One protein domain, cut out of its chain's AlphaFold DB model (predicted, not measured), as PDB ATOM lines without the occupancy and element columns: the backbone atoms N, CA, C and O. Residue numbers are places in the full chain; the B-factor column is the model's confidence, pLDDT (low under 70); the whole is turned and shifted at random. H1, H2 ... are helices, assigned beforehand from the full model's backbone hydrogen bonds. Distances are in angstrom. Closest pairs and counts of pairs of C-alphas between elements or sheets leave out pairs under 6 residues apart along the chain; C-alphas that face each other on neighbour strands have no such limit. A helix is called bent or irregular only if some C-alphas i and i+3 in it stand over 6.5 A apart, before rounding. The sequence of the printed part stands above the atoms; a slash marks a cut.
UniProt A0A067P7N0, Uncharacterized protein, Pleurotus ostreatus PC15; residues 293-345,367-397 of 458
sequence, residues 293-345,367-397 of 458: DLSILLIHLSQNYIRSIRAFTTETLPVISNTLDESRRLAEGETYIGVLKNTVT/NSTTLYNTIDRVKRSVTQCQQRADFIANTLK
ATOM      1  N   ASP A 293      12.975  16.444 117.743       75.06
ATOM      2  CA  ASP A 293      11.671  16.254 117.106       75.06
ATOM      3  C   ASP A 293      11.160  17.556 116.472       75.06
ATOM      4  O   ASP A 293      10.691  17.550 115.328       75.06
ATOM      5  N   LEU A 294      11.364  18.691 117.145       76.56
ATOM      6  CA  LEU A 294      11.078  20.023 116.614       76.56
ATOM      7  C   LEU A 294      11.906  20.321 115.359       76.56
ATOM      8  O   LEU A 294      11.369  20.810 114.362       76.56
ATOM      9  N   SER A 295      13.198  19.970 115.356       75.38
ATOM     10  CA  SER A 295      14.051  20.149 114.177       75.38
ATOM     11  C   SER A 295      13.576  19.305 112.985       75.38
ATOM     12  O   SER A 295      13.541  19.794 111.854       75.38
ATOM     13  N   ILE A 296      13.133  18.065 113.226       70.56
ATOM     14  CA  ILE A 296      12.584  17.174 112.192       70.56
ATOM     15  C   ILE A 296      11.272  17.743 111.640       70.56
ATOM     16  O   ILE A 296      11.068  17.751 110.421       70.56
ATOM     17  N   LEU A 297      10.403  18.260 112.511       73.31
ATOM     18  CA  LEU A 297       9.141  18.891 112.131       73.31
ATOM     19  C   LEU A 297       9.381  20.146 111.274       73.31
ATOM     20  O   LEU A 297       8.773  20.288 110.211       73.31
ATOM     21  N   LEU A 298      10.338  20.997 111.657       71.62
ATOM     22  CA  LEU A 298      10.738  22.173 110.879       71.62
ATOM     23  C   LEU A 298      11.297  21.788 109.497       71.62
ATOM     24  O   LEU A 298      10.943  22.396 108.480       71.62
ATOM     25  N   ILE A 299      12.124  20.738 109.428       70.50
ATOM     26  CA  ILE A 299      12.630  20.198 108.158       70.50
ATOM     27  C   ILE A 299      11.467  19.720 107.282       70.50
ATOM     28  O   ILE A 299      11.395  20.085 106.107       70.50
ATOM     29  N   HIS A 300      10.528  18.949 107.831       73.19
ATOM     30  CA  HIS A 300       9.384  18.448 107.071       73.19
ATOM     31  C   HIS A 300       8.507  19.587 106.522       73.19
ATOM     32  O   HIS A 300       8.078  19.559 105.364       73.19
ATOM     33  N   LEU A 301       8.290  20.631 107.321       66.06
ATOM     34  CA  LEU A 301       7.522  21.804 106.916       66.06
ATOM     35  C   LEU A 301       8.211  22.615 105.831       66.06
ATOM     36  O   LEU A 301       7.575  22.942 104.830       66.06
ATOM     37  N   SER A 302       9.504  22.898 105.987       66.88
ATOM     38  CA  SER A 302      10.268  23.613 104.960       66.88
ATOM     39  C   SER A 302      10.227  22.867 103.621       66.88
ATOM     40  O   SER A 302      10.005  23.479 102.576       66.88
ATOM     41  N   GLN A 303      10.314  21.532 103.637       68.94
ATOM     42  CA  GLN A 303      10.149  20.712 102.436       68.94
ATOM     43  C   GLN A 303       8.745  20.837 101.831       68.94
ATOM     44  O   GLN A 303       8.617  20.938 100.609       68.94
ATOM     45  N   ASN A 304       7.695  20.858 102.654       71.69
ATOM     46  CA  ASN A 304       6.324  21.031 102.176       71.69
ATOM     47  C   ASN A 304       6.077  22.430 101.595       71.69
ATOM     48  O   ASN A 304       5.468  22.525 100.530       71.69
ATOM     49  N   TYR A 305       6.611  23.493 102.204       70.25
ATOM     50  CA  TYR A 305       6.553  24.843 101.635       70.25
ATOM     51  C   TYR A 305       7.280  24.918 100.295       70.25
ATOM     52  O   TYR A 305       6.732  25.433  99.324       70.25
ATOM     53  N   ILE A 306       8.471  24.320 100.193       68.38
ATOM     54  CA  ILE A 306       9.207  24.252  98.925       68.38
ATOM     55  C   ILE A 306       8.388  23.515  97.856       68.38
ATOM     56  O   ILE A 306       8.363  23.950  96.705       68.38
ATOM     57  N   ARG A 307       7.709  22.414  98.203       70.25
ATOM     58  CA  ARG A 307       6.828  21.694  97.267       70.25
ATOM     59  C   ARG A 307       5.624  22.536  96.849       70.25
ATOM     60  O   ARG A 307       5.335  22.583  95.661       70.25
ATOM     61  N   SER A 308       4.970  23.216  97.790       70.31
ATOM     62  CA  SER A 308       3.822  24.085  97.508       70.31
ATOM     63  C   SER A 308       4.208  25.258  96.603       70.31
ATOM     64  O   SER A 308       3.563  25.469  95.579       70.31
ATOM     65  N   ILE A 309       5.322  25.941  96.890       73.19
ATOM     66  CA  ILE A 309       5.853  27.020  96.041       73.19
ATOM     67  C   ILE A 309       6.197  26.487  94.650       73.19
ATOM     68  O   ILE A 309       5.889  27.133  93.650       73.19
ATOM     69  N   ARG A 310       6.817  25.301  94.564       72.31
ATOM     70  CA  ARG A 310       7.110  24.667  93.272       72.31
ATOM     71  C   ARG A 310       5.833  24.397  92.490       72.31
ATOM     72  O   ARG A 310       5.768  24.858  91.361       72.31
ATOM     73  N   ALA A 311       4.840  23.741  93.090       70.62
ATOM     74  CA  ALA A 311       3.557  23.463  92.447       70.62
ATOM     75  C   ALA A 311       2.864  24.756  91.989       70.62
ATOM     76  O   ALA A 311       2.417  24.844  90.851       70.62
ATOM     77  N   PHE A 312       2.871  25.800  92.824       75.69
ATOM     78  CA  PHE A 312       2.323  27.101  92.451       75.69
ATOM     79  C   PHE A 312       3.047  27.706  91.238       75.69
ATOM     80  O   PHE A 312       2.422  28.169  90.285       75.69
ATOM     81  N   THR A 313       4.380  27.672  91.252       77.31
ATOM     82  CA  THR A 313       5.208  28.252  90.186       77.31
ATOM     83  C   THR A 313       5.090  27.466  88.879       77.31
ATOM     84  O   THR A 313       5.117  28.062  87.808       77.31
ATOM     85  N   THR A 314       4.976  26.135  88.940       78.56
ATOM     86  CA  THR A 314       4.947  25.279  87.745       78.56
ATOM     87  C   THR A 314       3.554  25.089  87.166       78.56
ATOM     88  O   THR A 314       3.435  24.947  85.955       78.56
ATOM     89  N   GLU A 315       2.515  25.054  88.000       81.12
ATOM     90  CA  GLU A 315       1.160  24.706  87.565       81.12
ATOM     91  C   GLU A 315       0.255  25.935  87.498       81.12
ATOM     92  O   GLU A 315      -0.334  26.210  86.457       81.12
ATOM     93  N   THR A 316       0.138  26.702  88.584       75.50
ATOM     94  CA  THR A 316      -0.860  27.783  88.652       75.50
ATOM     95  C   THR A 316      -0.375  29.090  88.042       75.50
ATOM     96  O   THR A 316      -1.149  29.763  87.370       75.50
ATOM     97  N   LEU A 317       0.898  29.450  88.236       79.44
ATOM     98  CA  LEU A 317       1.466  30.687  87.705       79.44
ATOM     99  C   LEU A 317       1.356  30.798  86.171       79.44
ATOM    100  O   LEU A 317       0.894  31.840  85.713       79.44
ATOM    101  N   PRO A 318       1.703  29.776  85.359       81.31
ATOM    102  CA  PRO A 318       1.550  29.884  83.910       81.31
ATOM    103  C   PRO A 318       0.084  29.940  83.479       81.31
ATOM    104  O   PRO A 318      -0.228  30.644  82.527       81.31
ATOM    105  N   VAL A 319      -0.830  29.262  84.182       77.31
ATOM    106  CA  VAL A 319      -2.270  29.360  83.894       77.31
ATOM    107  C   VAL A 319      -2.763  30.786  84.128       77.31
ATOM    108  O   VAL A 319      -3.443  31.334  83.269       77.31
ATOM    109  N   ILE A 320      -2.367  31.411  85.241       74.75
ATOM    110  CA  ILE A 320      -2.709  32.807  85.548       74.75
ATOM    111  C   ILE A 320      -2.056  33.768  84.546       74.75
ATOM    112  O   ILE A 320      -2.703  34.700  84.082       74.75
ATOM    113  N   SER A 321      -0.789  33.548  84.180       83.06
ATOM    114  CA  SER A 321      -0.108  34.376  83.177       83.06
ATOM    115  C   SER A 321      -0.801  34.279  81.825       83.06
ATOM    116  O   SER A 321      -1.075  35.302  81.218       83.06
ATOM    117  N   ASN A 322      -1.147  33.068  81.381       80.56
ATOM    118  CA  ASN A 322      -1.817  32.856  80.104       80.56
ATOM    119  C   ASN A 322      -3.212  33.485  80.087       80.56
ATOM    120  O   ASN A 322      -3.567  34.106  79.094       80.56
ATOM    121  N   THR A 323      -3.991  33.373  81.170       73.44
ATOM    122  CA  THR A 323      -5.316  34.011  81.236       73.44
ATOM    123  C   THR A 323      -5.215  35.532  81.278       73.44
ATOM    124  O   THR A 323      -6.013  36.211  80.633       73.44
ATOM    125  N   LEU A 324      -4.217  36.084  81.976       76.06
ATOM    126  CA  LEU A 324      -3.943  37.519  81.969       76.06
ATOM    127  C   LEU A 324      -3.465  37.996  80.596       76.06
ATOM    128  O   LEU A 324      -3.985  38.990  80.101       76.06
ATOM    129  N   ASP A 325      -2.550  37.281  79.949       83.12
ATOM    130  CA  ASP A 325      -2.064  37.601  78.605       83.12
ATOM    131  C   ASP A 325      -3.177  37.478  77.559       83.12
ATOM    132  O   ASP A 325      -3.258  38.293  76.643       83.12
ATOM    133  N   GLU A 326      -4.075  36.506  77.700       80.62
ATOM    134  CA  GLU A 326      -5.254  36.364  76.848       80.62
ATOM    135  C   GLU A 326      -6.252  37.500  77.088       80.62
ATOM    136  O   GLU A 326      -6.703  38.126  76.131       80.62
ATOM    137  N   SER A 327      -6.510  37.869  78.349       72.81
ATOM    138  CA  SER A 327      -7.336  39.039  78.682       72.81
ATOM    139  C   SER A 327      -6.728  40.342  78.156       72.81
ATOM    140  O   SER A 327      -7.435  41.188  77.612       72.81
ATOM    141  N   ARG A 328      -5.398  40.468  78.226       79.00
ATOM    142  CA  ARG A 328      -4.638  41.586  77.681       79.00
ATOM    143  C   ARG A 328      -4.747  41.621  76.164       79.00
ATOM    144  O   ARG A 328      -5.028  42.679  75.628       79.00
ATOM    145  N   ARG A 329      -4.594  40.490  75.470       80.62
ATOM    146  CA  ARG A 329      -4.777  40.399  74.011       80.62
ATOM    147  C   ARG A 329      -6.205  40.708  73.582       80.62
ATOM    148  O   ARG A 329      -6.385  41.300  72.529       80.62
ATOM    149  N   LEU A 330      -7.210  40.336  74.373       75.38
ATOM    150  CA  LEU A 330      -8.608  40.692  74.111       75.38
ATOM    151  C   LEU A 330      -8.875  42.188  74.340       75.38
ATOM    152  O   LEU A 330      -9.684  42.776  73.625       75.38
ATOM    153  N   ALA A 331      -8.188  42.805  75.305       72.06
ATOM    154  CA  ALA A 331      -8.277  44.237  75.580       72.06
ATOM    155  C   ALA A 331      -7.489  45.092  74.567       72.06
ATOM    156  O   ALA A 331      -7.992  46.115  74.111       72.06
ATOM    157  N   GLU A 332      -6.266  44.680  74.218       74.06
ATOM    158  CA  GLU A 332      -5.379  45.336  73.246       74.06
ATOM    159  C   GLU A 332      -5.785  45.044  71.796       74.06
ATOM    160  O   GLU A 332      -5.557  45.867  70.910       74.06
ATOM    161  N   GLY A 333      -6.385  43.880  71.544       63.22
ATOM    162  CA  GLY A 333      -6.922  43.499  70.246       63.22
ATOM    163  C   GLY A 333      -8.053  44.424  69.801       63.22
ATOM    164  O   GLY A 333      -8.768  45.020  70.607       63.22
ATOM    165  N   GLU A 334      -8.244  44.515  68.484       53.97
ATOM    166  CA  GLU A 334      -9.236  45.365  67.803       53.97
ATOM    167  C   GLU A 334     -10.702  45.091  68.200       53.97
ATOM    168  O   GLU A 334     -11.616  45.724  67.678       53.97
ATOM    169  N   THR A 335     -10.969  44.175  69.126       61.50
ATOM    170  CA  THR A 335     -12.312  43.902  69.627       61.50
ATOM    171  C   THR A 335     -12.740  44.914  70.677       61.50
ATOM    172  O   THR A 335     -13.692  45.625  70.415       61.50
ATOM    173  N   TYR A 336     -12.085  45.077  71.830       63.06
ATOM    174  CA  TYR A 336     -12.641  45.981  72.855       63.06
ATOM    175  C   TYR A 336     -12.353  47.460  72.566       63.06
ATOM    176  O   TYR A 336     -13.274  48.276  72.492       63.06
ATOM    177  N   ILE A 337     -11.083  47.808  72.332       68.56
ATOM    178  CA  ILE A 337     -10.688  49.173  71.950       68.56
ATOM    179  C   ILE A 337     -11.172  49.501  70.537       68.56
ATOM    180  O   ILE A 337     -11.531  50.645  70.276       68.56
ATOM    181  N   GLY A 338     -11.213  48.525  69.628       68.56
ATOM    182  CA  GLY A 338     -11.737  48.747  68.281       68.56
ATOM    183  C   GLY A 338     -13.263  48.833  68.233       68.56
ATOM    184  O   GLY A 338     -13.766  49.689  67.515       68.56
ATOM    185  N   VAL A 339     -14.015  48.076  69.046       69.25
ATOM    186  CA  VAL A 339     -15.469  48.289  69.204       69.25
ATOM    187  C   VAL A 339     -15.743  49.636  69.863       69.25
ATOM    188  O   VAL A 339     -16.606  50.346  69.371       69.25
ATOM    189  N   LEU A 340     -14.986  50.042  70.891       69.06
ATOM    190  CA  LEU A 340     -15.107  51.382  71.488       69.06
ATOM    191  C   LEU A 340     -14.735  52.502  70.507       69.06
ATOM    192  O   LEU A 340     -15.430  53.510  70.429       69.06
ATOM    193  N   LYS A 341     -13.664  52.336  69.723       74.81
ATOM    194  CA  LYS A 341     -13.322  53.280  68.652       74.81
ATOM    195  C   LYS A 341     -14.436  53.342  67.623       74.81
ATOM    196  O   LYS A 341     -14.857  54.441  67.308       74.81
ATOM    197  N   ASN A 342     -14.948  52.200  67.166       67.94
ATOM    198  CA  ASN A 342     -16.032  52.143  66.191       67.94
ATOM    199  C   ASN A 342     -17.331  52.746  66.741       67.94
ATOM    200  O   ASN A 342     -17.997  53.479  66.023       67.94
ATOM    201  N   THR A 343     -17.702  52.515  68.001       70.19
ATOM    202  CA  THR A 343     -18.909  53.130  68.577       70.19
ATOM    203  C   THR A 343     -18.771  54.638  68.744       70.19
ATOM    204  O   THR A 343     -19.766  55.341  68.607       70.19
ATOM    205  N   VAL A 344     -17.558  55.148  68.978       74.44
ATOM    206  CA  VAL A 344     -17.281  56.591  69.037       74.44
ATOM    207  C   VAL A 344     -17.200  57.209  67.634       74.44
ATOM    208  O   VAL A 344     -17.775  58.270  67.413       74.44
ATOM    209  N   THR A 345     -16.539  56.561  66.667       74.69
ATOM    210  CA  THR A 345     -16.380  57.092  65.299       74.69
ATOM    211  C   THR A 345     -17.632  56.944  64.439       74.69
ATOM    212  O   THR A 345     -17.815  57.736  63.523       74.69
ATOM    213  N   ASN A 367     -14.871  33.251  79.352       55.06
ATOM    214  CA  ASN A 367     -13.902  32.441  80.128       55.06
ATOM    215  C   ASN A 367     -13.754  32.808  81.620       55.06
ATOM    216  O   ASN A 367     -12.771  32.428  82.255       55.06
ATOM    217  N   SER A 368     -14.697  33.539  82.227       57.50
ATOM    218  CA  SER A 368     -14.508  33.996  83.619       57.50
ATOM    219  C   SER A 368     -14.492  32.848  84.645       57.50
ATOM    220  O   SER A 368     -13.764  32.905  85.634       57.50
ATOM    221  N   THR A 369     -15.222  31.759  84.392       64.75
ATOM    222  CA  THR A 369     -15.387  30.626  85.317       64.75
ATOM    223  C   THR A 369     -14.088  29.874  85.600       64.75
ATOM    224  O   THR A 369     -13.861  29.451  86.732       64.75
ATOM    225  N   THR A 370     -13.189  29.732  84.621       64.81
ATOM    226  CA  THR A 370     -11.890  29.061  84.827       64.81
ATOM    227  C   THR A 370     -10.943  29.914  85.673       64.81
ATOM    228  O   THR A 370     -10.220  29.392  86.527       64.81
ATOM    229  N   LEU A 371     -10.999  31.237  85.510       65.25
ATOM    230  CA  LEU A 371     -10.241  32.187  86.315       65.25
ATOM    231  C   LEU A 371     -10.761  32.240  87.762       65.25
ATOM    232  O   LEU A 371      -9.968  32.154  88.694       65.25
ATOM    233  N   TYR A 372     -12.078  32.264  87.978       72.81
ATOM    234  CA  TYR A 372     -12.641  32.180  89.332       72.81
ATOM    235  C   TYR A 372     -12.293  30.857  90.023       72.81
ATOM    236  O   TYR A 372     -11.843  30.864  91.166       72.81
ATOM    237  N   ASN A 373     -12.379  29.730  89.312       74.94
ATOM    238  CA  ASN A 373     -12.023  28.423  89.868       74.94
ATOM    239  C   ASN A 373     -10.530  28.323  90.229       74.94
ATOM    240  O   ASN A 373     -10.174  27.721  91.246       74.94
ATOM    241  N   THR A 374      -9.643  28.917  89.422       67.62
ATOM    242  CA  THR A 374      -8.202  28.959  89.727       67.62
ATOM    243  C   THR A 374      -7.899  29.896  90.893       67.62
ATOM    244  O   THR A 374      -7.142  29.508  91.783       67.62
ATOM    245  N   ILE A 375      -8.545  31.064  90.965       73.00
ATOM    246  CA  ILE A 375      -8.450  31.975  92.116       73.00
ATOM    247  C   ILE A 375      -8.943  31.296  93.397       73.00
ATOM    248  O   ILE A 375      -8.266  31.368  94.421       73.00
ATOM    249  N   ASP A 376     -10.069  30.586  93.354       78.25
ATOM    250  CA  ASP A 376     -10.606  29.875  94.516       78.25
ATOM    251  C   ASP A 376      -9.715  28.711  94.952       78.25
ATOM    252  O   ASP A 376      -9.579  28.444  96.150       78.25
ATOM    253  N   ARG A 377      -9.065  28.028  94.001       69.00
ATOM    254  CA  ARG A 377      -8.064  26.995  94.301       69.00
ATOM    255  C   ARG A 377      -6.826  27.597  94.969       69.00
ATOM    256  O   ARG A 377      -6.341  27.032  95.949       69.00
ATOM    257  N   VAL A 378      -6.348  28.749  94.491       68.44
ATOM    258  CA  VAL A 378      -5.236  29.484  95.116       68.44
ATOM    259  C   VAL A 378      -5.629  29.957  96.515       68.44
ATOM    260  O   VAL A 378      -4.894  29.685  97.460       68.44
ATOM    261  N   LYS A 379      -6.814  30.560  96.688       75.50
ATOM    262  CA  LYS A 379      -7.337  30.963  98.004       75.50
ATOM    263  C   LYS A 379      -7.375  29.794  98.982       75.50
ATOM    264  O   LYS A 379      -6.844  29.925 100.078       75.50
ATOM    265  N   ARG A 380      -7.932  28.644  98.582       76.44
ATOM    266  CA  ARG A 380      -7.974  27.432  99.420       76.44
ATOM    267  C   ARG A 380      -6.581  26.919  99.789       76.44
ATOM    268  O   ARG A 380      -6.357  26.521 100.927       76.44
ATOM    269  N   SER A 381      -5.635  26.947  98.852       68.25
ATOM    270  CA  SER A 381      -4.254  26.546  99.136       68.25
ATOM    271  C   SER A 381      -3.563  27.504 100.111       68.25
ATOM    272  O   SER A 381      -2.816  27.054 100.979       68.25
ATOM    273  N   VAL A 382      -3.805  28.813  99.980       70.94
ATOM    274  CA  VAL A 382      -3.243  29.839 100.869       70.94
ATOM    275  C   VAL A 382      -3.837  29.717 102.268       70.94
ATOM    276  O   VAL A 382      -3.077  29.654 103.228       70.94
ATOM    277  N   THR A 383      -5.162  29.587 102.406       74.62
ATOM    278  CA  THR A 383      -5.802  29.420 103.721       74.62
ATOM    279  C   THR A 383      -5.356  28.138 104.415       74.62
ATOM    280  O   THR A 383      -5.104  28.155 105.616       74.62
ATOM    281  N   GLN A 384      -5.173  27.041 103.675       74.50
ATOM    282  CA  GLN A 384      -4.644  25.797 104.238       74.50
ATOM    283  C   GLN A 384      -3.184  25.937 104.701       74.50
ATOM    284  O   GLN A 384      -2.805  25.363 105.724       74.50
ATOM    285  N   CYS A 385      -2.355  26.697 103.976       64.88
ATOM    286  CA  CYS A 385      -0.995  27.011 104.420       64.88
ATOM    287  C   CYS A 385      -1.004  27.895 105.672       64.88
ATOM    288  O   CYS A 385      -0.266  27.605 106.609       64.88
ATOM    289  N   GLN A 386      -1.879  28.903 105.712       71.19
ATOM    290  CA  GLN A 386      -2.063  29.793 106.859       71.19
ATOM    291  C   GLN A 386      -2.469  29.005 108.112       71.19
ATOM    292  O   GLN A 386      -1.790  29.076 109.125       71.19
ATOM    293  N   GLN A 387      -3.489  28.146 108.013       76.69
ATOM    294  CA  GLN A 387      -3.950  27.304 109.124       76.69
ATOM    295  C   GLN A 387      -2.852  26.379 109.660       76.69
ATOM    296  O   GLN A 387      -2.761  26.148 110.864       76.69
ATOM    297  N   ARG A 388      -2.000  25.845 108.775       69.62
ATOM    298  CA  ARG A 388      -0.839  25.045 109.188       69.62
ATOM    299  C   ARG A 388       0.198  25.906 109.900       69.62
ATOM    300  O   ARG A 388       0.688  25.479 110.939       69.62
ATOM    301  N   ALA A 389       0.510  27.088 109.369       65.81
ATOM    302  CA  ALA A 389       1.421  28.039 110.000       65.81
ATOM    303  C   ALA A 389       0.930  28.450 111.397       65.81
ATOM    304  O   ALA A 389       1.707  28.399 112.345       65.81
ATOM    305  N   ASP A 390      -0.361  28.751 111.539       72.81
ATOM    306  CA  ASP A 390      -0.986  29.131 112.807       72.81
ATOM    307  C   ASP A 390      -0.991  27.972 113.810       72.81
ATOM    308  O   ASP A 390      -0.705  28.168 114.990       72.81
ATOM    309  N   PHE A 391      -1.262  26.741 113.358       74.50
ATOM    310  CA  PHE A 391      -1.140  25.551 114.202       74.50
ATOM    311  C   PHE A 391       0.279  25.419 114.761       74.50
ATOM    312  O   PHE A 391       0.448  25.215 115.959       74.50
ATOM    313  N   ILE A 392       1.293  25.612 113.915       64.06
ATOM    314  CA  ILE A 392       2.697  25.528 114.318       64.06
ATOM    315  C   ILE A 392       3.052  26.648 115.287       64.06
ATOM    316  O   ILE A 392       3.626  26.369 116.332       64.06
ATOM    317  N   ALA A 393       2.679  27.889 114.969       69.56
ATOM    318  CA  ALA A 393       2.898  29.038 115.838       69.56
ATOM    319  C   ALA A 393       2.274  28.812 117.220       69.56
ATOM    320  O   ALA A 393       2.894  29.131 118.227       69.56
ATOM    321  N   ASN A 394       1.096  28.183 117.281       73.50
ATOM    322  CA  ASN A 394       0.442  27.838 118.541       73.50
ATOM    323  C   ASN A 394       1.085  26.638 119.257       73.50
ATOM    324  O   ASN A 394       1.119  26.637 120.481       73.50
ATOM    325  N   THR A 395       1.631  25.647 118.540       67.00
ATOM    326  CA  THR A 395       2.407  24.545 119.151       67.00
ATOM    327  C   THR A 395       3.824  24.947 119.567       67.00
ATOM    328  O   THR A 395       4.403  24.308 120.436       67.00
ATOM    329  N   LEU A 396       4.383  25.992 118.948       58.53
ATOM    330  CA  LEU A 396       5.698  26.566 119.244       58.53
ATOM    331  C   LEU A 396       5.638  27.682 120.286       58.53
ATOM    332  O   LEU A 396       6.686  28.233 120.619       58.53
ATOM    333  N   LYS A 397       4.452  28.023 120.811       61.97
ATOM    334  CA  LYS A 397       4.361  28.792 122.053       61.97
ATOM    335  C   LYS A 397       4.956  27.926 123.158       61.97
ATOM    336  O   LYS A 397       4.272  27.113 123.773       61.97
TER     337      LYS A 397
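Overview. This is residues 293 to 345 and 367 to 397 of the 458 residues of an uncharacterized protein of Pleurotus ostreatus PC15 (UniProt A0A067P7N0). Two long helices, H1 and H3, run side by side in opposite ways as a loose pair, and a short helix, H2, carries the line of H1 onward past the pair, making one end of a long, thin rod. H1 has a slight kink along its length, and the two long helices meet over a part of each alone, residues 316 to 323 of H1 and 371 to 378 of H3. The printed part has 84 residues with three named helices in the order H1, H2, H3 and no named strand, and its class is all helix. It is extended, with a radius of gyration of the C-alphas of 20.4 A, and the C-alphas span 71 by 22 by 17 A along their three main axes.

Along the chain. The printed part begins with H1, residues 293 to 332, the longest helix by residues with 40, and 55.3 A from first to last C-alpha. Its first C-alpha, that of Asp 293, is at (11.671, 16.254, 117.106), and its last, that of Glu 332, is at (-5.379, 45.336, 73.246). H1 has a kink of 30 degrees near residue 317. It is neither bent nor irregular, but only just: C-alphas 314 and 317 are 6.4 A apart. After three residues comes H2, residues 336 to 345, 13.9 A from first to last C-alpha. The printed residues stop at Thr 345 and resume at Asn 367. H3 covers residues 368 to 395, 28 residues and 40.5 A from first to last C-alpha. Its last C-alpha, that of Thr 395, is at (2.407, 24.545, 119.151), and residues 396 and 397 follow it.

Arrangement. H1 and H3 touch, with 5 pairs of C-alphas within 8 A. The closest C-alphas of the two are those of Thr 323 and Leu 371, 7.3 A apart. H1 touches H3 with residues 316 to 323 alone, and H3 touches H1 with residues 371 to 378 alone. Their lines stand at a shallow tilt of 20 degrees, and they run opposite ways. Their centres are 11.6 A apart. H1 and H2 are close but not clearly touching, with 2 pairs of C-alphas within 8 A. The closest C-alphas of these two are those of Ala 331 and Ile 337, 6.6 A apart. They run the same way at a shallow tilt of 29 degrees, with their centres 37.7 A apart. H2 and H3 are apart. In H2 and H3 every pair of O i and N i+4 is within hydrogen-bond range, and in H1 33 of 36 such pairs are.

Size, cuts and confidence. The two C-alphas farthest apart are those of Asp 293 and Thr 345, 71.7 A, while those of the first and last printed residues, Asp 293 and Lys 397, are 15.3 A apart. Residues 346 to 366 are not printed, and C-alphas 345 and 367 are 28.9 A apart across this cut. The link from H2 to H3 runs across the cut, and the link from H1 to H2 is tight. Residues 328 to 333, of which 328 to 332 belong to H1, stand free, as do residues 335 to 341, of which 336 to 341 belong to H2. The mean pLDDT of the printed part is 71.5, and 30 printed residues are under 70, among them residues 301 to 303, 333 to 340, 367 to 371 and 395 to 397. The mean pLDDT is 75 in H1, 70 in H2 and 70 in H3.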